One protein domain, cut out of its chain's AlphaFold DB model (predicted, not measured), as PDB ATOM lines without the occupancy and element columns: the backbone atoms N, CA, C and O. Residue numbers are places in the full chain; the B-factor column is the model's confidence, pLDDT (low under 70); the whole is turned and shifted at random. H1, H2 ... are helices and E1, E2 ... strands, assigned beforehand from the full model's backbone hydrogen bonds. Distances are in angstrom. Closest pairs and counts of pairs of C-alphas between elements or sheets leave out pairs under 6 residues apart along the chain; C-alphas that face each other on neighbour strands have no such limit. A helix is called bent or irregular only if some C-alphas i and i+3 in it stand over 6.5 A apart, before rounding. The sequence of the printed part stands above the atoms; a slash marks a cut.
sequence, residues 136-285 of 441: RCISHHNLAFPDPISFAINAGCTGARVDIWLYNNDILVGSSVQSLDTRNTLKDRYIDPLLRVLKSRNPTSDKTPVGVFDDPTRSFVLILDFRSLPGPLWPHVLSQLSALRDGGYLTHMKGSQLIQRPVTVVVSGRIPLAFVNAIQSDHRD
ATOM      1  N   ARG A 136     122.177 212.439 184.887       93.12
ATOM      2  CA  ARG A 136     123.312 211.840 185.582       93.12
ATOM      3  C   ARG A 136     123.093 211.896 187.084       93.12
ATOM      4  O   ARG A 136     122.584 212.891 187.592       93.12
ATOM      5  N   CYS A 137     123.535 210.868 187.803       92.44
ATOM      6  CA  CYS A 137     123.528 210.938 189.257       92.44
ATOM      7  C   CYS A 137     124.812 211.495 189.852       92.44
ATOM      8  O   CYS A 137     125.915 211.290 189.331       92.44
ATOM      9  N   ILE A 138     124.636 212.160 190.989       92.81
ATOM     10  CA  ILE A 138     125.690 212.610 191.887       92.81
ATOM     11  C   ILE A 138     125.527 211.832 193.189       92.81
ATOM     12  O   ILE A 138     124.491 211.903 193.840       92.81
ATOM     13  N   SER A 139     126.532 211.057 193.583       89.88
ATOM     14  CA  SER A 139     126.473 210.362 194.869       89.88
ATOM     15  C   SER A 139     126.719 211.345 196.010       89.88
ATOM     16  O   SER A 139     127.634 212.163 195.918       89.88
ATOM     17  N   HIS A 140     126.000 211.222 197.114       83.31
ATOM     18  CA  HIS A 140     126.217 212.057 198.293       83.31
ATOM     19  C   HIS A 140     126.740 211.216 199.470       83.31
ATOM     20  O   HIS A 140     126.233 210.126 199.712       83.31
ATOM     21  N   HIS A 141     127.776 211.708 200.163       64.06
ATOM     22  CA  HIS A 141     128.340 211.180 201.423       64.06
ATOM     23  C   HIS A 141     128.336 209.658 201.637       64.06
ATOM     24  O   HIS A 141     127.479 209.099 202.315       64.06
ATOM     25  N   ASN A 142     129.414 209.002 201.204       59.50
ATOM     26  CA  ASN A 142     129.625 207.565 201.404       59.50
ATOM     27  C   ASN A 142     130.729 207.274 202.426       59.50
ATOM     28  O   ASN A 142     131.527 206.365 202.226       59.50
ATOM     29  N   LEU A 143     130.810 208.039 203.521       62.84
ATOM     30  CA  LEU A 143     131.845 207.820 204.549       62.84
ATOM     31  C   LEU A 143     131.746 206.446 205.228       62.84
ATOM     32  O   LEU A 143     132.744 205.960 205.748       62.84
ATOM     33  N   ALA A 144     130.586 205.787 205.141       61.69
ATOM     34  CA  ALA A 144     130.414 204.387 205.525       61.69
ATOM     35  C   ALA A 144     131.247 203.406 204.669       61.69
ATOM     36  O   ALA A 144     131.458 202.266 205.076       61.69
ATOM     37  N   PHE A 145     131.732 203.830 203.497       65.69
ATOM     38  CA  PHE A 145     132.494 203.001 202.567       65.69
ATOM     39  C   PHE A 145     133.942 203.480 202.459       65.69
ATOM     40  O   PHE A 145     134.165 204.678 202.337       65.69
ATOM     41  N   PRO A 146     134.949 202.590 202.429       70.81
ATOM     42  CA  PRO A 146     136.358 202.985 202.369       70.81
ATOM     43  C   PRO A 146     136.762 203.823 201.146       70.81
ATOM     44  O   PRO A 146     137.716 204.584 201.254       70.81
ATOM     45  N   ASP A 147     136.050 203.730 200.022       81.62
ATOM     46  CA  ASP A 147     136.333 204.500 198.804       81.62
ATOM     47  C   ASP A 147     135.035 205.102 198.224       81.62
ATOM     48  O   ASP A 147     134.289 204.410 197.517       81.62
ATOM     49  N   PRO A 148     134.744 206.385 198.517       84.94
ATOM     50  CA  PRO A 148     133.570 207.084 197.999       84.94
ATOM     51  C   PRO A 148     133.539 207.187 196.470       84.94
ATOM     52  O   PRO A 148     132.456 207.195 195.886       84.94
ATOM     53  N   ILE A 149     134.705 207.258 195.821       87.56
ATOM     54  CA  ILE A 149     134.827 207.429 194.369       87.56
ATOM     55  C   ILE A 149     134.443 206.134 193.665       87.56
ATOM     56  O   ILE A 149     133.556 206.133 192.810       87.56
ATOM     57  N   SER A 150     135.052 205.017 194.070       85.88
ATOM     58  CA  SER A 150     134.706 203.699 193.529       85.88
ATOM     59  C   SER A 150     133.239 203.359 193.785       85.88
ATOM     60  O   SER A 150     132.566 202.827 192.902       85.88
ATOM     61  N   PHE A 151     132.708 203.717 194.959       84.50
ATOM     62  CA  PHE A 151     131.287 203.550 195.252       84.50
ATOM     63  C   PHE A 151     130.402 204.319 194.261       84.50
ATOM     64  O   PHE A 151     129.487 203.733 193.683       84.50
ATOM     65  N   ALA A 152     130.694 205.603 194.023       87.62
ATOM     66  CA  ALA A 152     129.933 206.441 193.097       87.62
ATOM     67  C   ALA A 152     129.924 205.862 191.675       87.62
ATOM     68  O   ALA A 152     128.868 205.756 191.050       87.62
ATOM     69  N   ILE A 153     131.091 205.436 191.184       87.62
ATOM     70  CA  ILE A 153     131.248 204.865 189.840       87.62
ATOM     71  C   ILE A 153     130.467 203.557 189.719       87.62
ATOM     72  O   ILE A 153     129.691 203.388 188.778       87.62
ATOM     73  N   ASN A 154     130.610 202.656 190.695       85.19
ATOM     74  CA  ASN A 154     129.900 201.379 190.702       85.19
ATOM     75  C   ASN A 154     128.377 201.581 190.752       85.19
ATOM     76  O   ASN A 154     127.626 200.748 190.239       85.19
ATOM     77  N   ALA A 155     127.915 202.672 191.380       83.94
ATOM     78  CA  ALA A 155     126.501 203.026 191.473       83.94
ATOM     79  C   ALA A 155     125.944 203.570 190.151       83.94
ATOM     80  O   ALA A 155     124.731 203.704 190.017       83.94
ATOM     81  N   GLY A 156     126.805 203.838 189.162       87.31
ATOM     82  CA  GLY A 156     126.448 204.447 187.883       87.31
ATOM     83  C   GLY A 156     126.508 205.977 187.892       87.31
ATOM     84  O   GLY A 156     126.130 206.608 186.901       87.31
ATOM     85  N   CYS A 157     127.000 206.584 188.978       90.88
ATOM     86  CA  CYS A 157     127.075 208.032 189.126       90.88
ATOM     87  C   CYS A 157     128.284 208.650 188.447       90.88
ATOM     88  O   CYS A 157     129.342 208.045 188.290       90.88
ATOM     89  N   THR A 158     128.098 209.898 188.018       92.88
ATOM     90  CA  THR A 158     129.114 210.677 187.301       92.88
ATOM     91  C   THR A 158     129.851 211.647 188.185       92.88
ATOM     92  O   THR A 158     130.543 212.523 187.683       92.88
ATOM     93  N   GLY A 159     129.639 211.569 189.484       93.62
ATOM     94  CA  GLY A 159     130.158 212.558 190.388       93.62
ATOM     95  C   GLY A 159     129.785 212.267 191.819       93.62
ATOM     96  O   GLY A 159     128.982 211.373 192.101       93.62
ATOM     97  N   ALA A 160     130.369 213.057 192.704       93.25
ATOM     98  CA  ALA A 160     130.091 213.010 194.120       93.25
ATOM     99  C   ALA A 160     129.984 214.420 194.700       93.25
ATOM    100  O   ALA A 160     130.771 215.297 194.341       93.25
ATOM    101  N   ARG A 161     129.040 214.610 195.621       93.19
ATOM    102  CA  ARG A 161     128.984 215.769 196.508       93.19
ATOM    103  C   ARG A 161     129.586 215.419 197.863       93.19
ATOM    104  O   ARG A 161     129.327 214.338 198.402       93.19
ATOM    105  N   VAL A 162     130.359 216.354 198.405       91.81
ATOM    106  CA  VAL A 162     130.961 216.253 199.730       91.81
ATOM    107  C   VAL A 162     130.913 217.583 200.480       91.81
ATOM    108  O   VAL A 162     131.300 218.620 199.952       91.81
ATOM    109  N   ASP A 163     130.473 217.516 201.729       92.06
ATOM    110  CA  ASP A 163     130.493 218.570 202.731       92.06
ATOM    111  C   ASP A 163     131.907 218.714 203.271       92.06
ATOM    112  O   ASP A 163     132.469 217.771 203.841       92.06
ATOM    113  N   ILE A 164     132.470 219.906 203.104       93.50
ATOM    114  CA  ILE A 164     133.832 220.210 203.523       93.50
ATOM    115  C   ILE A 164     133.865 221.219 204.668       93.50
ATOM    116  O   ILE A 164     133.176 222.248 204.671       93.50
ATOM    117  N   TRP A 165     134.718 220.915 205.642       93.56
ATOM    118  CA  TRP A 165     134.890 221.671 206.874       93.56
ATOM    119  C   TRP A 165     136.362 222.008 207.067       93.56
ATOM    120  O   TRP A 165     137.220 221.141 206.915       93.56
ATOM    121  N   LEU A 166     136.660 223.257 207.425       94.44
ATOM    122  CA  LEU A 166     138.016 223.644 207.799       94.44
ATOM    123  C   LEU A 166     138.239 223.317 209.274       94.44
ATOM    124  O   LEU A 166     137.551 223.862 210.140       94.44
ATOM    125  N   TYR A 167     139.219 222.469 209.569       93.56
ATOM    126  CA  TYR A 167     139.599 222.131 210.936       93.56
ATOM    127  C   TYR A 167     141.115 221.963 211.037       93.56
ATOM    128  O   TYR A 167     141.703 221.196 210.284       93.56
ATOM    129  N   ASN A 168     141.757 222.682 211.964       89.88
ATOM    130  CA  ASN A 168     143.210 222.638 212.186       89.88
ATOM    131  C   ASN A 168     144.049 222.737 210.891       89.88
ATOM    132  O   ASN A 168     144.992 221.974 210.705       89.88
ATOM    133  N   ASN A 169     143.716 223.690 210.010       89.75
ATOM    134  CA  ASN A 169     144.377 223.922 208.713       89.75
ATOM    135  C   ASN A 169     144.281 222.768 207.697       89.75
ATOM    136  O   ASN A 169     144.996 222.786 206.693       89.75
ATOM    137  N   ASP A 170     143.387 221.806 207.914       94.31
ATOM    138  CA  ASP A 170     143.064 220.767 206.943       94.31
ATOM    139  C   ASP A 170     141.560 220.743 206.634       94.31
ATOM    140  O   ASP A 170     140.737 221.339 207.340       94.31
ATOM    141  N   ILE A 171     141.209 220.085 205.534       95.50
ATOM    142  CA  ILE A 171     139.841 219.970 205.048       95.50
ATOM    143  C   ILE A 171     139.305 218.596 205.426       95.50
ATOM    144  O   ILE A 171     139.667 217.589 204.817       95.50
ATOM    145  N   LEU A 172     138.408 218.569 206.407       94.12
ATOM    146  CA  LEU A 172     137.690 217.366 206.808       94.12
ATOM    147  C   LEU A 172     136.392 217.217 206.020       94.12
ATOM    148  O   LEU A 172     135.789 218.206 205.596       94.12
ATOM    149  N   VAL A 173     135.953 215.970 205.858       91.19
ATOM    150  CA  VAL A 173     134.703 215.626 205.171       91.19
ATOM    151  C   VAL A 173     133.704 214.992 206.139       91.19
ATOM    152  O   VAL A 173     134.069 214.109 206.916       91.19
ATOM    153  N   GLY A 174     132.437 215.417 206.098       84.06
ATOM    154  CA  GLY A 174     131.395 214.867 206.978       84.06
ATOM    155  C   GLY A 174     130.061 215.607 206.939       84.06
ATOM    156  O   GLY A 174     130.020 216.803 206.673       84.06
ATOM    157  N   SER A 175     128.976 214.887 207.244       78.12
ATOM    158  CA  SER A 175     127.594 215.402 207.203       78.12
ATOM    159  C   SER A 175     127.269 216.398 208.320       78.12
ATOM    160  O   SER A 175     126.340 217.195 208.212       78.12
ATOM    161  N   SER A 176     128.007 216.355 209.428       80.50
ATOM    162  CA  SER A 176     127.826 217.261 210.554       80.50
ATOM    163  C   SER A 176     129.111 217.369 211.360       80.50
ATOM    164  O   SER A 176     129.976 216.502 211.292       80.50
ATOM    165  N   VAL A 177     129.205 218.400 212.202       82.12
ATOM    166  CA  VAL A 177     130.341 218.591 213.121       82.12
ATOM    167  C   VAL A 177     130.577 217.363 214.017       82.12
ATOM    168  O   VAL A 177     131.707 217.094 214.404       82.12
ATOM    169  N   GLN A 178     129.525 216.597 214.325       78.94
ATOM    170  CA  GLN A 178     129.591 215.410 215.184       78.94
ATOM    171  C   GLN A 178     130.136 214.176 214.453       78.94
ATOM    172  O   GLN A 178     130.670 213.283 215.103       78.94
ATOM    173  N   SER A 179     129.990 214.112 213.125       73.56
ATOM    174  CA  SER A 179     130.494 213.009 212.298       73.56
ATOM    175  C   SER A 179     131.900 213.260 211.743       73.56
ATOM    176  O   SER A 179     132.441 212.395 211.051       73.56
ATOM    177  N   LEU A 180     132.506 214.414 212.055       84.50
ATOM    178  CA  LEU A 180     133.868 214.735 211.639       84.50
ATOM    179  C   LEU A 180     134.890 213.846 212.349       84.50
ATOM    180  O   LEU A 180     134.900 213.712 213.570       84.50
ATOM    181  N   ASP A 181     135.795 213.290 211.551       86.06
ATOM    182  CA  ASP A 181     136.928 212.486 211.996       86.06
ATOM    183  C   ASP A 181     138.178 213.019 211.294       86.06
ATOM    184  O   ASP A 181     138.168 213.236 210.081       86.06
ATOM    185  N   THR A 182     139.265 213.221 212.040       88.88
ATOM    186  CA  THR A 182     140.537 213.726 211.501       88.88
ATOM    187  C   THR A 182     141.189 212.771 210.502       88.88
ATOM    188  O   THR A 182     142.056 213.185 209.741       88.88
ATOM    189  N   ARG A 183     140.760 211.505 210.462       87.44
ATOM    190  CA  ARG A 183     141.177 210.514 209.456       87.44
ATOM    191  C   ARG A 183     140.455 210.675 208.118       87.44
ATOM    192  O   ARG A 183     140.882 210.104 207.119       87.44
ATOM    193  N   ASN A 184     139.345 211.409 208.093       89.19
ATOM    194  CA  ASN A 184     138.526 211.613 206.906       89.19
ATOM    195  C   ASN A 184     138.803 213.001 206.321       89.19
ATOM    196  O   ASN A 184     138.024 213.937 206.503       89.19
ATOM    197  N   THR A 185     139.917 213.120 205.600       93.12
ATOM    198  CA  THR A 185     140.303 214.353 204.899       93.12
ATOM    199  C   THR A 185     139.775 214.362 203.460       93.12
ATOM    200  O   THR A 185     139.587 213.310 202.840       93.12
ATOM    201  N   LEU A 186     139.551 215.543 202.880       94.06
ATOM    202  CA  LEU A 186     139.172 215.673 201.466       94.06
ATOM    203  C   LEU A 186     140.220 215.015 200.557       94.06
ATOM    204  O   LEU A 186     139.875 214.303 199.606       94.06
ATOM    205  N   LYS A 187     141.497 215.213 200.890       94.12
ATOM    206  CA  LYS A 187     142.623 214.643 200.163       94.12
ATOM    207  C   LYS A 187     142.559 213.116 200.129       94.12
ATOM    208  O   LYS A 187     142.534 212.541 199.044       94.12
ATOM    209  N   ASP A 188     142.471 212.466 201.285       92.12
ATOM    210  CA  ASP A 188     142.575 211.004 201.373       92.12
ATOM    211  C   ASP A 188     141.318 210.295 200.857       92.12
ATOM    212  O   ASP A 188     141.391 209.185 200.325       92.12
ATOM    213  N   ARG A 189     140.149 210.933 201.001       91.06
ATOM    214  CA  ARG A 189     138.848 210.332 200.675       91.06
ATOM    215  C   ARG A 189     138.412 210.568 199.228       91.06
ATOM    216  O   ARG A 189     137.680 209.739 198.695       91.06
ATOM    217  N   TYR A 190     138.846 211.661 198.595       92.88
ATOM    218  CA  TYR A 190     138.401 212.039 197.247       92.88
ATOM    219  C   TYR A 190     139.559 212.307 196.281       92.88
ATOM    220  O   TYR A 190     139.604 211.699 195.211       92.88
ATOM    221  N   ILE A 191     140.505 213.183 196.637       95.00
ATOM    222  CA  ILE A 191     141.545 213.642 195.695       95.00
ATOM    223  C   ILE A 191     142.540 212.528 195.351       95.00
ATOM    224  O   ILE A 191     142.777 212.259 194.173       95.00
ATOM    225  N   ASP A 192     143.097 211.849 196.351       94.44
ATOM    226  CA  ASP A 192     144.091 210.792 196.158       94.44
ATOM    227  C   ASP A 192     143.520 209.569 195.419       94.44
ATOM    228  O   ASP A 192     144.182 209.087 194.491       94.44
ATOM    229  N   PRO A 193     142.312 209.057 195.746       93.06
ATOM    230  CA  PRO A 193     141.675 208.004 194.958       93.06
ATOM    231  C   PRO A 193     141.460 208.405 193.494       93.06
ATOM    232  O   PRO A 193     141.807 207.627 192.601       93.06
ATOM    233  N   LEU A 194     140.974 209.625 193.225       94.00
ATOM    234  CA  LEU A 194     140.823 210.131 191.855       94.00
ATOM    235  C   LEU A 194     142.168 210.181 191.129       94.00
ATOM    236  O   LEU A 194     142.291 209.675 190.015       94.00
ATOM    237  N   LEU A 195     143.195 210.738 191.769       94.69
ATOM    238  CA  LEU A 195     144.527 210.845 191.187       94.69
ATOM    239  C   LEU A 195     145.135 209.466 190.904       94.69
ATOM    240  O   LEU A 195     145.775 209.282 189.869       94.69
ATOM    241  N   ARG A 196     144.916 208.483 191.785       93.44
ATOM    242  CA  ARG A 196     145.366 207.096 191.596       93.44
ATOM    243  C   ARG A 196     144.732 206.476 190.352       93.44
ATOM    244  O   ARG A 196     145.453 205.914 189.529       93.44
ATOM    245  N   VAL A 197     143.416 206.625 190.183       92.81
ATOM    246  CA  VAL A 197     142.701 206.129 188.996       92.81
ATOM    247  C   VAL A 197     143.218 206.824 187.734       92.81
ATOM    248  O   VAL A 197     143.594 206.151 186.772       92.81
ATOM    249  N   LEU A 198     143.328 208.154 187.749       93.44
ATOM    250  CA  LEU A 198     143.761 208.945 186.594       93.44
ATOM    251  C   LEU A 198     145.202 208.636 186.177       93.44
ATOM    252  O   LEU A 198     145.453 208.435 184.991       93.44
ATOM    253  N   LYS A 199     146.138 208.520 187.126       93.00
ATOM    254  CA  LYS A 199     147.532 208.150 186.836       93.00
ATOM    255  C   LYS A 199     147.646 206.727 186.302       93.00
ATOM    256  O   LYS A 199     148.402 206.493 185.366       93.00
ATOM    257  N   SER A 200     146.871 205.786 186.847       92.44
ATOM    258  CA  SER A 200     146.896 204.396 186.370       92.44
ATOM    259  C   SER A 200     146.423 204.260 184.917       92.44
ATOM    260  O   SER A 200     146.983 203.473 184.161       92.44
ATOM    261  N   ARG A 201     145.439 205.073 184.502       91.50
ATOM    262  CA  ARG A 201     144.920 205.114 183.123       91.50
ATOM    263  C   ARG A 201     145.762 205.976 182.177       91.50
ATOM    264  O   ARG A 201     145.620 205.847 180.967       91.50
ATOM    265  N   ASN A 202     146.641 206.831 182.706       90.75
ATOM    266  CA  ASN A 202     147.475 207.753 181.932       90.75
ATOM    267  C   ASN A 202     148.953 207.646 182.349       90.75
ATOM    268  O   ASN A 202     149.480 208.577 182.960       90.75
ATOM    269  N   PRO A 203     149.640 206.530 182.035       86.31
ATOM    270  CA  PRO A 203     151.046 206.341 182.403       86.31
ATOM    271  C   PRO A 203     152.001 207.276 181.643       86.31
ATOM    272  O   PRO A 203     153.097 207.555 182.118       86.31
ATOM    273  N   THR A 204     151.591 207.764 180.469       80.44
ATOM    274  CA  THR A 204     152.354 208.691 179.622       80.44
ATOM    275  C   THR A 204     151.590 210.000 179.447       80.44
ATOM    276  O   THR A 204     150.423 209.972 179.054       80.44
ATOM    277  N   SER A 205     152.255 211.135 179.667       70.75
ATOM    278  CA  SER A 205     151.642 212.474 179.651       70.75
ATOM    279  C   SER A 205     151.414 213.078 178.255       70.75
ATOM    280  O   SER A 205     150.880 214.177 178.152       70.75
ATOM    281  N   ASP A 206     151.789 212.383 177.177       67.44
ATOM    282  CA  ASP A 206     151.845 212.964 175.822       67.44
ATOM    283  C   ASP A 206     150.495 213.002 175.081       67.44
ATOM    284  O   ASP A 206     150.402 213.518 173.966       67.44
ATOM    285  N   LYS A 207     149.432 212.438 175.666       74.75
ATOM    286  CA  LYS A 207     148.102 212.335 175.044       74.75
ATOM    287  C   LYS A 207     147.037 213.059 175.860       74.75
ATOM    288  O   LYS A 207     147.221 213.372 177.032       74.75
ATOM    289  N   THR A 208     145.890 213.305 175.226       81.25
ATOM    290  CA  THR A 208     144.679 213.772 175.914       81.25
ATOM    291  C   THR A 208     144.357 212.841 177.086       81.25
ATOM    292  O   THR A 208     144.215 211.637 176.845       81.25
ATOM    293  N   PRO A 209     144.226 213.357 178.322       84.88
ATOM    294  CA  PRO A 209     144.001 212.512 179.484       84.88
ATOM    295  C   PRO A 209     142.717 211.694 179.353       84.88
ATOM    296  O   PRO A 209     141.634 212.248 179.167       84.88
ATOM    297  N   VAL A 210     142.836 210.378 179.493       89.31
ATOM    298  CA  VAL A 210     141.704 209.461 179.619       89.31
ATOM    299  C   VAL A 210     141.088 209.645 180.999       89.31
ATOM    300  O   VAL A 210     141.792 209.655 182.012       89.31
ATOM    301  N   GLY A 211     139.768 209.808 181.037       90.75
ATOM    302  CA  GLY A 211     139.045 210.024 182.278       90.75
ATOM    303  C   GLY A 211     138.852 208.773 183.127       90.75
ATOM    304  O   GLY A 211     139.394 207.697 182.863       90.75
ATOM    305  N   VAL A 212     138.047 208.943 184.174       91.38
ATOM    306  CA  VAL A 212     137.613 207.863 185.073       91.38
ATOM    307  C   VAL A 212     136.655 206.903 184.362       91.38
ATOM    308  O   VAL A 212     136.638 205.711 184.657       91.38
ATOM    309  N   PHE A 213     135.879 207.420 183.409       90.56
ATOM    310  CA  PHE A 213     134.928 206.658 182.608       90.56
ATOM    311  C   PHE A 213     135.552 206.205 181.284       90.56
ATOM    312  O   PHE A 213     136.534 206.783 180.814       90.56
ATOM    313  N   ASP A 214     134.966 205.175 180.671       85.94
ATOM    314  CA  ASP A 214     135.398 204.689 179.353       85.94
ATOM    315  C   ASP A 214     135.012 205.650 178.219       85.94
ATOM    316  O   ASP A 214     135.700 205.717 177.204       85.94
ATOM    317  N   ASP A 215     133.951 206.437 178.413       85.50
ATOM    318  CA  ASP A 215     133.596 207.545 177.528       85.50
ATOM    319  C   ASP A 215     134.534 208.744 177.776       85.50
ATOM    320  O   ASP A 215     134.484 209.341 178.859       85.50
ATOM    321  N   PRO A 216     135.362 209.143 176.790       80.69
ATOM    322  CA  PRO A 216     136.320 210.236 176.945       80.69
ATOM    323  C   PRO A 216     135.656 211.614 177.067       80.69
ATOM    324  O   PRO A 216     136.300 212.564 177.507       80.69
ATOM    325  N   THR A 217     134.382 211.748 176.689       81.62
ATOM    326  CA  THR A 217     133.630 213.005 176.819       81.62
ATOM    327  C   THR A 217     133.043 213.195 178.218       81.62
ATOM    328  O   THR A 217     132.595 214.289 178.575       81.62
ATOM    329  N   ARG A 218     133.059 212.141 179.043       88.31
ATOM    330  CA  ARG A 218     132.438 212.120 180.364       88.31
ATOM    331  C   ARG A 218     133.447 212.501 181.443       88.31
ATOM    332  O   ARG A 218     134.452 211.828 181.657       88.31
ATOM    333  N   SER A 219     133.128 213.565 182.171       93.44
ATOM    334  CA  SER A 219     133.895 214.031 183.327       93.44
ATOM    335  C   SER A 219     133.284 213.558 184.640       93.44
ATOM    336  O   SER A 219     132.062 213.426 184.750       93.44
ATOM    337  N   PHE A 220     134.137 213.325 185.636       95.81
ATOM    338  CA  PHE A 220     133.729 213.129 187.017       95.81
ATOM    339  C   PHE A 220     133.489 214.487 187.684       95.81
ATOM    340  O   PHE A 220     134.409 215.294 187.826       95.81
ATOM    341  N   VAL A 221     132.251 214.745 188.104       96.56
ATOM    342  CA  VAL A 221     131.854 215.998 188.753       96.56
ATOM    343  C   VAL A 221     132.070 215.884 190.262       96.56
ATOM    344  O   VAL A 221     131.385 215.116 190.932       96.56
ATOM    345  N   LEU A 222     133.011 216.649 190.810       96.56
ATOM    346  CA  LEU A 222     133.249 216.732 192.249       96.56
ATOM    347  C   LEU A 222     132.655 218.037 192.784       96.56
ATOM    348  O   LEU A 222     133.170 219.114 192.489       96.56
ATOM    349  N   ILE A 223     131.579 217.931 193.561       95.94
ATOM    350  CA  ILE A 223     130.896 219.076 194.167       95.94
ATOM    351  C   ILE A 223     131.370 219.227 195.613       95.94
ATOM    352  O   ILE A 223     131.123 218.357 196.447       95.94
ATOM    353  N   LEU A 224     132.050 220.332 195.897       95.31
ATOM    354  CA  LEU A 224     132.541 220.705 197.217       95.31
ATOM    355  C   LEU A 224     131.529 221.653 197.871       95.31
ATOM    356  O   LEU A 224     131.411 222.810 197.468       95.31
ATOM    357  N   ASP A 225     130.787 221.163 198.857       93.81
ATOM    358  CA  ASP A 225     129.779 221.925 199.595       93.81
ATOM    359  C   ASP A 225     130.424 222.573 200.830       93.81
ATOM    360  O   ASP A 225     130.858 221.900 201.771       93.81
ATOM    361  N   PHE A 226     130.567 223.898 200.801       93.44
ATOM    362  CA  PHE A 226     131.272 224.646 201.837       93.44
ATOM    363  C   PHE A 226     130.392 224.789 203.079       93.44
ATOM    364  O   PHE A 226     129.430 225.564 203.105       93.44
ATOM    365  N   ARG A 227     130.777 224.096 204.156       92.12
ATOM    366  CA  ARG A 227     130.138 224.229 205.476       92.12
ATOM    367  C   ARG A 227     130.849 225.221 206.395       92.12
ATOM    368  O   ARG A 227     130.257 225.709 207.355       92.12
ATOM    369  N   SER A 228     132.104 225.549 206.086       91.25
ATOM    370  CA  SER A 228     132.904 226.591 206.749       91.25
ATOM    371  C   SER A 228     132.981 227.879 205.918       91.25
ATOM    372  O   SER A 228     132.596 227.904 204.751       91.25
ATOM    373  N   LEU A 229     133.487 228.965 206.516       90.81
ATOM    374  CA  LEU A 229     133.642 230.248 205.823       90.81
ATOM    375  C   LEU A 229     134.566 230.110 204.595       90.81
ATOM    376  O   LEU A 229     135.650 229.537 204.719       90.81
ATOM    377  N   PRO A 230     134.194 230.680 203.433       89.69
ATOM    378  CA  PRO A 230     134.928 230.466 202.189       89.69
ATOM    379  C   PRO A 230     136.313 231.118 202.189       89.69
ATOM    380  O   PRO A 230     137.254 230.519 201.685       89.69
ATOM    381  N   GLY A 231     136.470 232.291 202.813       89.94
ATOM    382  CA  GLY A 231     137.747 233.014 202.896       89.94
ATOM    383  C   GLY A 231     138.919 232.161 203.399       89.94
ATOM    384  O   GLY A 231     139.871 231.968 202.648       89.94
ATOM    385  N   PRO A 232     138.868 231.624 204.633       91.88
ATOM    386  CA  PRO A 232     139.953 230.799 205.159       91.88
ATOM    387  C   PRO A 232     140.036 229.419 204.499       91.88
ATOM    388  O   PRO A 232     141.123 228.871 204.425       91.88
ATOM    389  N   LEU A 233     138.930 228.849 204.008       92.31
ATOM    390  CA  LEU A 233     138.914 227.509 203.409       92.31
ATOM    391  C   LEU A 233     139.507 227.485 201.985       92.31
ATOM    392  O   LEU A 233     140.111 226.494 201.574       92.31
ATOM    393  N   TRP A 234     139.373 228.580 201.236       90.94
ATOM    394  CA  TRP A 234     139.728 228.642 199.819       90.94
ATOM    395  C   TRP A 234     141.203 228.334 199.491       90.94
ATOM    396  O   TRP A 234     141.438 227.508 198.606       90.94
ATOM    397  N   PRO A 235     142.213 228.893 200.193       91.38
ATOM    398  CA  PRO A 235     143.617 228.571 199.921       91.38
ATOM    399  C   PRO A 235     143.934 227.079 200.093       91.38
ATOM    400  O   PRO A 235     144.711 226.517 199.321       91.38
ATOM    401  N   HIS A 236     143.292 226.416 201.062       94.19
ATOM    402  CA  HIS A 236     143.458 224.978 201.276       94.19
ATOM    403  C   HIS A 236     142.849 224.170 200.126       94.19
ATOM    404  O   HIS A 236     143.469 223.216 199.663       94.19
ATOM    405  N   VAL A 237     141.684 224.578 199.606       93.81
ATOM    406  CA  VAL A 237     141.062 223.929 198.439       93.81
ATOM    407  C   VAL A 237     141.966 224.057 197.212       93.81
ATOM    408  O   VAL A 237     142.256 223.056 196.557       93.81
ATOM    409  N   LEU A 238     142.480 225.258 196.926       92.31
ATOM    410  CA  LEU A 238     143.406 225.472 195.808       92.31
ATOM    411  C   LEU A 238     144.668 224.611 195.923       92.31
ATOM    412  O   LEU A 238     145.103 224.027 194.924       92.31
ATOM    413  N   SER A 239     145.224 224.528 197.136       93.31
ATOM    414  CA  SER A 239     146.405 223.723 197.443       93.31
ATOM    415  C   SER A 239     146.144 222.233 197.225       93.31
ATOM    416  O   SER A 239     146.913 221.587 196.516       93.31
ATOM    417  N   GLN A 240     145.037 221.685 197.733       95.19
ATOM    418  CA  GLN A 240     144.720 220.262 197.556       95.19
ATOM    419  C   GLN A 240     144.412 219.896 196.095       95.19
ATOM    420  O   GLN A 240     144.711 218.784 195.663       95.19
ATOM    421  N   LEU A 241     143.879 220.829 195.298       95.50
ATOM    422  CA  LEU A 241     143.613 220.617 193.870       95.50
ATOM    423  C   LEU A 241     144.858 220.738 192.973       95.50
ATOM    424  O   LEU A 241     144.794 220.346 191.807       95.50
ATOM    425  N   SER A 242     145.987 221.237 193.491       94.12
ATOM    426  CA  SER A 242     147.231 221.428 192.719       94.12
ATOM    427  C   SER A 242     147.684 220.156 192.000       94.12
ATOM    428  O   SER A 242     147.934 220.189 190.802       94.12
ATOM    429  N   ALA A 243     147.654 219.002 192.670       93.50
ATOM    430  CA  ALA A 243     148.076 217.737 192.071       93.50
ATOM    431  C   ALA A 243     147.216 217.313 190.863       93.50
ATOM    432  O   ALA A 243     147.724 216.697 189.923       93.50
ATOM    433  N   LEU A 244     145.917 217.635 190.866       94.88
ATOM    434  CA  LEU A 244     145.031 217.386 189.722       94.88
ATOM    435  C   LEU A 244     145.248 218.415 188.606       94.88
ATOM    436  O   LEU A 244     145.138 218.078 187.423       94.88
ATOM    437  N   ARG A 245     145.565 219.657 188.985       92.94
ATOM    438  CA  ARG A 245     145.860 220.765 188.074       92.94
ATOM    439  C   ARG A 245     147.150 220.528 187.299       92.94
ATOM    440  O   ARG A 245     147.131 220.594 186.075       92.94
ATOM    441  N   ASP A 246     148.223 220.171 187.996       92.06
ATOM    442  CA  ASP A 246     149.539 219.894 187.414       92.06
ATOM    443  C   ASP A 246     149.491 218.679 186.476       92.06
ATOM    444  O   ASP A 246     150.177 218.633 185.459       92.06
ATOM    445  N   GLY A 247     148.611 217.716 186.774       90.69
ATOM    446  CA  GLY A 247     148.312 216.582 185.895       90.69
ATOM    447  C   GLY A 247     147.416 216.912 184.693       90.69
ATOM    448  O   GLY A 247     147.146 216.036 183.874       90.69
ATOM    449  N   GLY A 248     146.919 218.148 184.568       91.81
ATOM    450  CA  GLY A 248     146.039 218.563 183.474       91.81
ATOM    451  C   GLY A 248     144.662 217.887 183.480       91.81
ATOM    452  O   GLY A 248     144.028 217.773 182.424       91.81
ATOM    453  N   TYR A 249     144.194 217.418 184.642       94.38
ATOM    454  CA  TYR A 249     142.944 216.663 184.775       94.38
ATOM    455  C   TYR A 249     141.709 217.537 185.039       94.38
ATOM    456  O   TYR A 249     140.586 217.050 184.899       94.38
ATOM    457  N   LEU A 250     141.899 218.808 185.406       95.06
ATOM    458  CA  LEU A 250     140.817 219.723 185.771       95.06
ATOM    459  C   LEU A 250     140.229 220.458 184.565       95.06
ATOM    460  O   LEU A 250     140.941 221.052 183.749       95.06
ATOM    461  N   THR A 251     138.903 220.416 184.472       94.38
ATOM    462  CA  THR A 251     138.118 221.156 183.481       94.38
ATOM    463  C   THR A 251     138.312 222.637 183.744       94.38
ATOM    464  O   THR A 251     138.197 223.058 184.887       94.38
ATOM    465  N   HIS A 252     138.613 223.419 182.711       92.69
ATOM    466  CA  HIS A 252     138.937 224.830 182.896       92.69
ATOM    467  C   HIS A 252     138.509 225.691 181.715       92.69
ATOM    468  O   HIS A 252     138.346 225.209 180.593       92.69
ATOM    469  N   MET A 253     138.372 226.987 181.967       90.56
ATOM    470  CA  MET A 253     138.119 227.987 180.936       90.56
ATOM    471  C   MET A 253     139.433 228.470 180.324       90.56
ATOM    472  O   MET A 253     140.305 228.998 181.018       90.56
ATOM    473  N   LYS A 254     139.559 228.345 179.002       89.94
ATOM    474  CA  LYS A 254     140.617 228.975 178.207       89.94
ATOM    475  C   LYS A 254     140.009 230.153 177.445       89.94
ATOM    476  O   LYS A 254     139.452 229.993 176.362       89.94
ATOM    477  N   GLY A 255     140.075 231.345 178.041       85.81
ATOM    478  CA  GLY A 255     139.320 232.504 177.555       85.81
ATOM    479  C   GLY A 255     137.819 232.289 177.765       85.81
ATOM    480  O   GLY A 255     137.394 232.046 178.891       85.81
ATOM    481  N   SER A 256     137.030 232.339 176.689       85.12
ATOM    482  CA  SER A 256     135.589 232.040 176.702       85.12
ATOM    483  C   SER A 256     135.257 230.572 176.406       85.12
ATOM    484  O   SER A 256     134.091 230.187 176.476       85.12
ATOM    485  N   GLN A 257     136.253 229.745 176.072       89.56
ATOM    486  CA  GLN A 257     136.043 228.344 175.721       89.56
ATOM    487  C   GLN A 257     136.222 227.433 176.938       89.56
ATOM    488  O   GLN A 257     137.260 227.467 177.602       89.56
ATOM    489  N   LEU A 258     135.240 226.566 177.183       90.69
ATOM    490  CA  LEU A 258     135.333 225.500 178.176       90.69
ATOM    491  C   LEU A 258     136.156 224.332 177.617       90.69
ATOM    492  O   LEU A 258     135.770 223.704 176.630       90.69
ATOM    493  N   ILE A 259     137.279 224.018 178.259       91.94
ATOM    494  CA  ILE A 259     138.087 222.838 177.955       91.94
ATOM    495  C   ILE A 259     137.697 221.730 178.928       91.94
ATOM    496  O   ILE A 259     138.144 221.701 180.077       91.94
ATOM    497  N   GLN A 260     136.866 220.806 178.446       92.25
ATOM    498  CA  GLN A 260     136.450 219.632 179.204       92.25
ATOM    499  C   GLN A 260     137.656 218.733 179.507       92.25
ATOM    500  O   GLN A 260     138.445 218.408 178.618       92.25
ATOM    501  N   ARG A 261     137.799 218.326 180.768       93.62
ATOM    502  CA  ARG A 261     138.830 217.388 181.235       93.62
ATOM    503  C   ARG A 261     138.198 216.302 182.115       93.62
ATOM    504  O   ARG A 261     137.013 216.421 182.432       93.62
ATOM    505  N   PRO A 262     138.953 215.257 182.508       95.12
ATOM    506  CA  PRO A 262     138.441 214.150 183.312       95.12
ATOM    507  C   PRO A 262     137.705 214.495 184.602       95.12
ATOM    508  O   PRO A 262     136.883 213.695 185.042       95.12
ATOM    509  N   VAL A 263     138.032 215.625 185.230       96.62
ATOM    510  CA  VAL A 263     137.419 216.062 186.483       96.62
ATOM    511  C   VAL A 263     136.878 217.475 186.315       96.62
ATOM    512  O   VAL A 263     137.543 218.355 185.767       96.62
ATOM    513  N   THR A 264     135.664 217.710 186.796       96.31
ATOM    514  CA  THR A 264     135.046 219.035 186.881       96.31
ATOM    515  C   THR A 264     134.778 219.326 188.347       96.31
ATOM    516  O   THR A 264     134.022 218.597 188.985       96.31
ATOM    517  N   VAL A 265     135.410 220.367 188.888       96.50
ATOM    518  CA  VAL A 265     135.225 220.769 190.286       96.50
ATOM    519  C   VAL A 265     134.190 221.879 190.346       96.50
ATOM    520  O   VAL A 265     134.303 222.884 189.644       96.50
ATOM    521  N   VAL A 266     133.190 221.689 191.197       95.44
ATOM    522  CA  VAL A 266     132.125 222.660 191.436       95.44
ATOM    523  C   VAL A 266     132.122 223.003 192.917       95.44
ATOM    524  O   VAL A 266     132.217 222.108 193.751       95.44
ATOM    525  N   VAL A 267     132.012 224.279 193.256       94.00
ATOM    526  CA  VAL A 267     131.841 224.730 194.639       94.00
ATOM    527  C   VAL A 267     130.401 225.156 194.866       94.00
ATOM    528  O   VAL A 267     129.806 225.847 194.041       94.00
ATOM    529  N   SER A 268     129.852 224.717 195.989       92.00
ATOM    530  CA  SER A 268     128.481 224.974 196.417       92.00
ATOM    531  C   SER A 268     128.469 225.412 197.885       92.00
ATOM    532  O   SER A 268     129.512 225.486 198.543       92.00
ATOM    533  N   GLY A 269     127.284 225.721 198.399       83.88
ATOM    534  CA  GLY A 269     127.076 226.194 199.763       83.88
ATOM    535  C   GLY A 269     126.958 227.716 199.852       83.88
ATOM    536  O   GLY A 269     126.663 228.411 198.882       83.88
ATOM    537  N   ARG A 270     127.158 228.268 201.054       75.00
ATOM    538  CA  ARG A 270     126.945 229.702 201.330       75.00
ATOM    539  C   ARG A 270     128.136 230.554 200.887       75.00
ATOM    540  O   ARG A 270     128.783 231.206 201.706       75.00
ATOM    541  N   ILE A 271     128.427 230.545 199.591       81.88
ATOM    542  CA  ILE A 271     129.514 231.316 198.987       81.88
ATOM    543  C   ILE A 271     128.894 232.432 198.134       81.88
ATOM    544  O   ILE A 271     128.186 232.138 197.173       81.88
ATOM    545  N   PRO A 272     129.130 233.717 198.448       80.31
ATOM    546  CA  PRO A 272     128.659 234.805 197.597       80.31
ATOM    547  C   PRO A 272     129.307 234.731 196.209       80.31
ATOM    548  O   PRO A 272     130.528 234.613 196.127       80.31
ATOM    549  N   LEU A 273     128.548 234.900 195.119       73.75
ATOM    550  CA  LEU A 273     129.120 234.892 193.760       73.75
ATOM    551  C   LEU A 273     130.264 235.914 193.598       73.75
ATOM    552  O   LEU A 273     131.261 235.642 192.935       73.75
ATOM    553  N   ALA A 274     130.161 237.071 194.262       74.56
ATOM    554  CA  ALA A 274     131.213 238.089 194.270       74.56
ATOM    555  C   ALA A 274     132.562 237.560 194.796       74.56
ATOM    556  O   ALA A 274     133.605 237.987 194.311       74.56
ATOM    557  N   PHE A 275     132.546 236.618 195.747       76.75
ATOM    558  CA  PHE A 275     133.753 235.956 196.248       76.75
ATOM    559  C   PHE A 275     134.407 235.120 195.147       76.75
ATOM    560  O   PHE A 275     135.608 235.227 194.924       76.75
ATOM    561  N   VAL A 276     133.607 234.340 194.416       70.75
ATOM    562  CA  VAL A 276     134.105 233.499 193.324       70.75
ATOM    563  C   VAL A 276     134.669 234.373 192.207       70.75
ATOM    564  O   VAL A 276     135.835 234.228 191.866       70.75
ATOM    565  N   ASN A 277     133.916 235.367 191.727       73.56
ATOM    566  CA  ASN A 277     134.374 236.262 190.658       73.56
ATOM    567  C   ASN A 277     135.657 237.029 191.021       73.56
ATOM    568  O   ASN A 277     136.509 237.233 190.156       73.56
ATOM    569  N   ALA A 278     135.808 237.443 192.284       67.88
ATOM    570  CA  ALA A 278     136.996 238.156 192.749       67.88
ATOM    571  C   ALA A 278     138.249 237.271 192.796       67.88
ATOM    572  O   ALA A 278     139.355 237.784 192.663       67.88
ATOM    573  N   ILE A 279     138.086 235.959 192.986       65.75
ATOM    574  CA  ILE A 279     139.200 235.024 193.194       65.75
ATOM    575  C   ILE A 279     139.480 234.169 191.946       65.75
ATOM    576  O   ILE A 279     140.565 233.617 191.772       65.75
ATOM    577  N   GLN A 280     138.531 234.114 191.015       62.97
ATOM    578  CA  GLN A 280     138.632 233.400 189.742       62.97
ATOM    579  C   GLN A 280     139.476 234.153 188.693       62.97
ATOM    580  O   GLN A 280     139.497 233.753 187.525       62.97
ATOM    581  N   SER A 281     140.178 235.233 189.067       61.41
ATOM    582  CA  SER A 281     141.161 235.891 188.191       61.41
ATOM    583  C   SER A 281     142.347 234.978 187.876       61.41
ATOM    584  O   SER A 281     142.832 235.001 186.746       61.41
ATOM    585  N   ASP A 282     142.741 234.128 188.831       63.53
ATOM    586  CA  ASP A 282     143.999 233.372 188.762       63.53
ATOM    587  C   ASP A 282     143.779 231.885 188.425       63.53
ATOM    588  O   ASP A 282     144.643 231.237 187.830       63.53
ATOM    589  N   HIS A 283     142.598 231.336 188.743       69.06
ATOM    590  CA  HIS A 283     142.273 229.918 188.558       69.06
ATOM    591  C   HIS A 283     140.850 229.735 188.016       69.06
ATOM    592  O   HIS A 283     139.870 229.822 188.754       69.06
ATOM    593  N   ARG A 284     140.723 229.474 186.706       84.81
ATOM    594  CA  ARG A 284     139.427 229.239 186.035       84.81
ATOM    595  C   ARG A 284     139.094 227.757 185.845       84.81
ATOM    596  O   ARG A 284     138.570 227.367 184.804       84.81
ATOM    597  N   ASP A 285     139.456 226.935 186.819       91.44
ATOM    598  CA  ASP A 285     139.264 225.479 186.836       91.44
ATOM    599  C   ASP A 285     138.284 225.001 187.924       91.44
ATOM    600  O   ASP A 285     138.065 223.801 188.101       91.44
TER     601      ASP A 285
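This is residues 136 to 285 of the 441 residues of an uncharacterized protein of Rasamsonia emersonii CBS 393.64 (UniProt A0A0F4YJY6). A strongly twisted sheet of five strands, E1, E2, E3, E4 and E7, has H1 and H2 on one face, the two touching at a steep tilt, and H3 packs on the sheet too and touches H2 with its residues 240 to 244. Beyond the E7 edge lie two small parts away from each other, the hairpin E5 and E6 and the short helix H4. The printed part has 150 residues, with four named helices and seven named strands in the order E1 H1 E2 E3 H2 E4 H3 E5 E6 E7 H4, a mixed class of helices and strands. The large sheet is branched, with parallel and antiparallel pairs. The whole is compact, with a radius of gyration of the C-alphas of 15.0 A and spans of 43 by 37 by 26 A.

In the large sheet, E2 is residues 159 to 167, 24.6 A long; E4 is 220 to 226, 18.9 A; E7 is 263 to 269, 19.6 A; E1 is 136 to 140, 13.0 A; and E3 is 170 to 173. E1 begins at C-alpha 136, (123.312, 211.840, 185.582). H1 is residues 148 to 154, H2 is 186 to 201, 21.9 A, and H3 is 230 to 246, 23.3 A, with a kink of 38 degrees near residue 240. H2 and H3 are irregular, but only just: C-alphas 189 and 192, and C-alphas 240 and 243, are 6.9 A apart. E5 is residues 252 to 254 and E6 is 257 to 259. H4, residues 273 to 279, ends at C-alpha 279, (139.200, 235.024, 193.194).

E1 and E3 are on one side of E2 and E4 on the other. E2 and E4 are parallel, with N 162 and O 223 2.9 A apart, within hydrogen-bond range, as are N 224 and O 266, 2.8 A, between parallel E4 and E7. E1 and E2 are parallel, N 161 to O 139 2.8 A; with H1 they form a strand-helix-strand unit, two parallel neighbour strands with a helix between, its crossover right-handed. E2 and E3 are an antiparallel hairpin, N 165 to O 172 2.9 A. H1, height 8.8 A over the sheet, and H2, 7.8 A, are on the same face. H1 and H2 touch at a steep tilt of 46 degrees, the closest C-alphas being those of Ile 149 and Tyr 190, 6.5 A. H3 is on the sheet, slantwise to E2 at 52 degrees on the local plane. Its residues 240 to 244 alone touch H2, closest at the C-alphas of Lys 187 and Gln 240, 6.5 A. E5 and E6 are a hairpin, N 254 to O 257 2.8 A. H4 is not on the large sheet and is near H3. Every O i to N i+4 pair is within range in H1 and H4, 10 of 12 in H2 and 9 of 13 in H3.

The C-alphas of Gln 178 and Asp 206, the two farthest apart, are 45.3 A apart. The printed part has no cut; the links E3 to H2 and H2 to E4 are long. The mean pLDDT of the printed part is 87.3, with residues 141 to 145, 206 and 278 to 283 under 70.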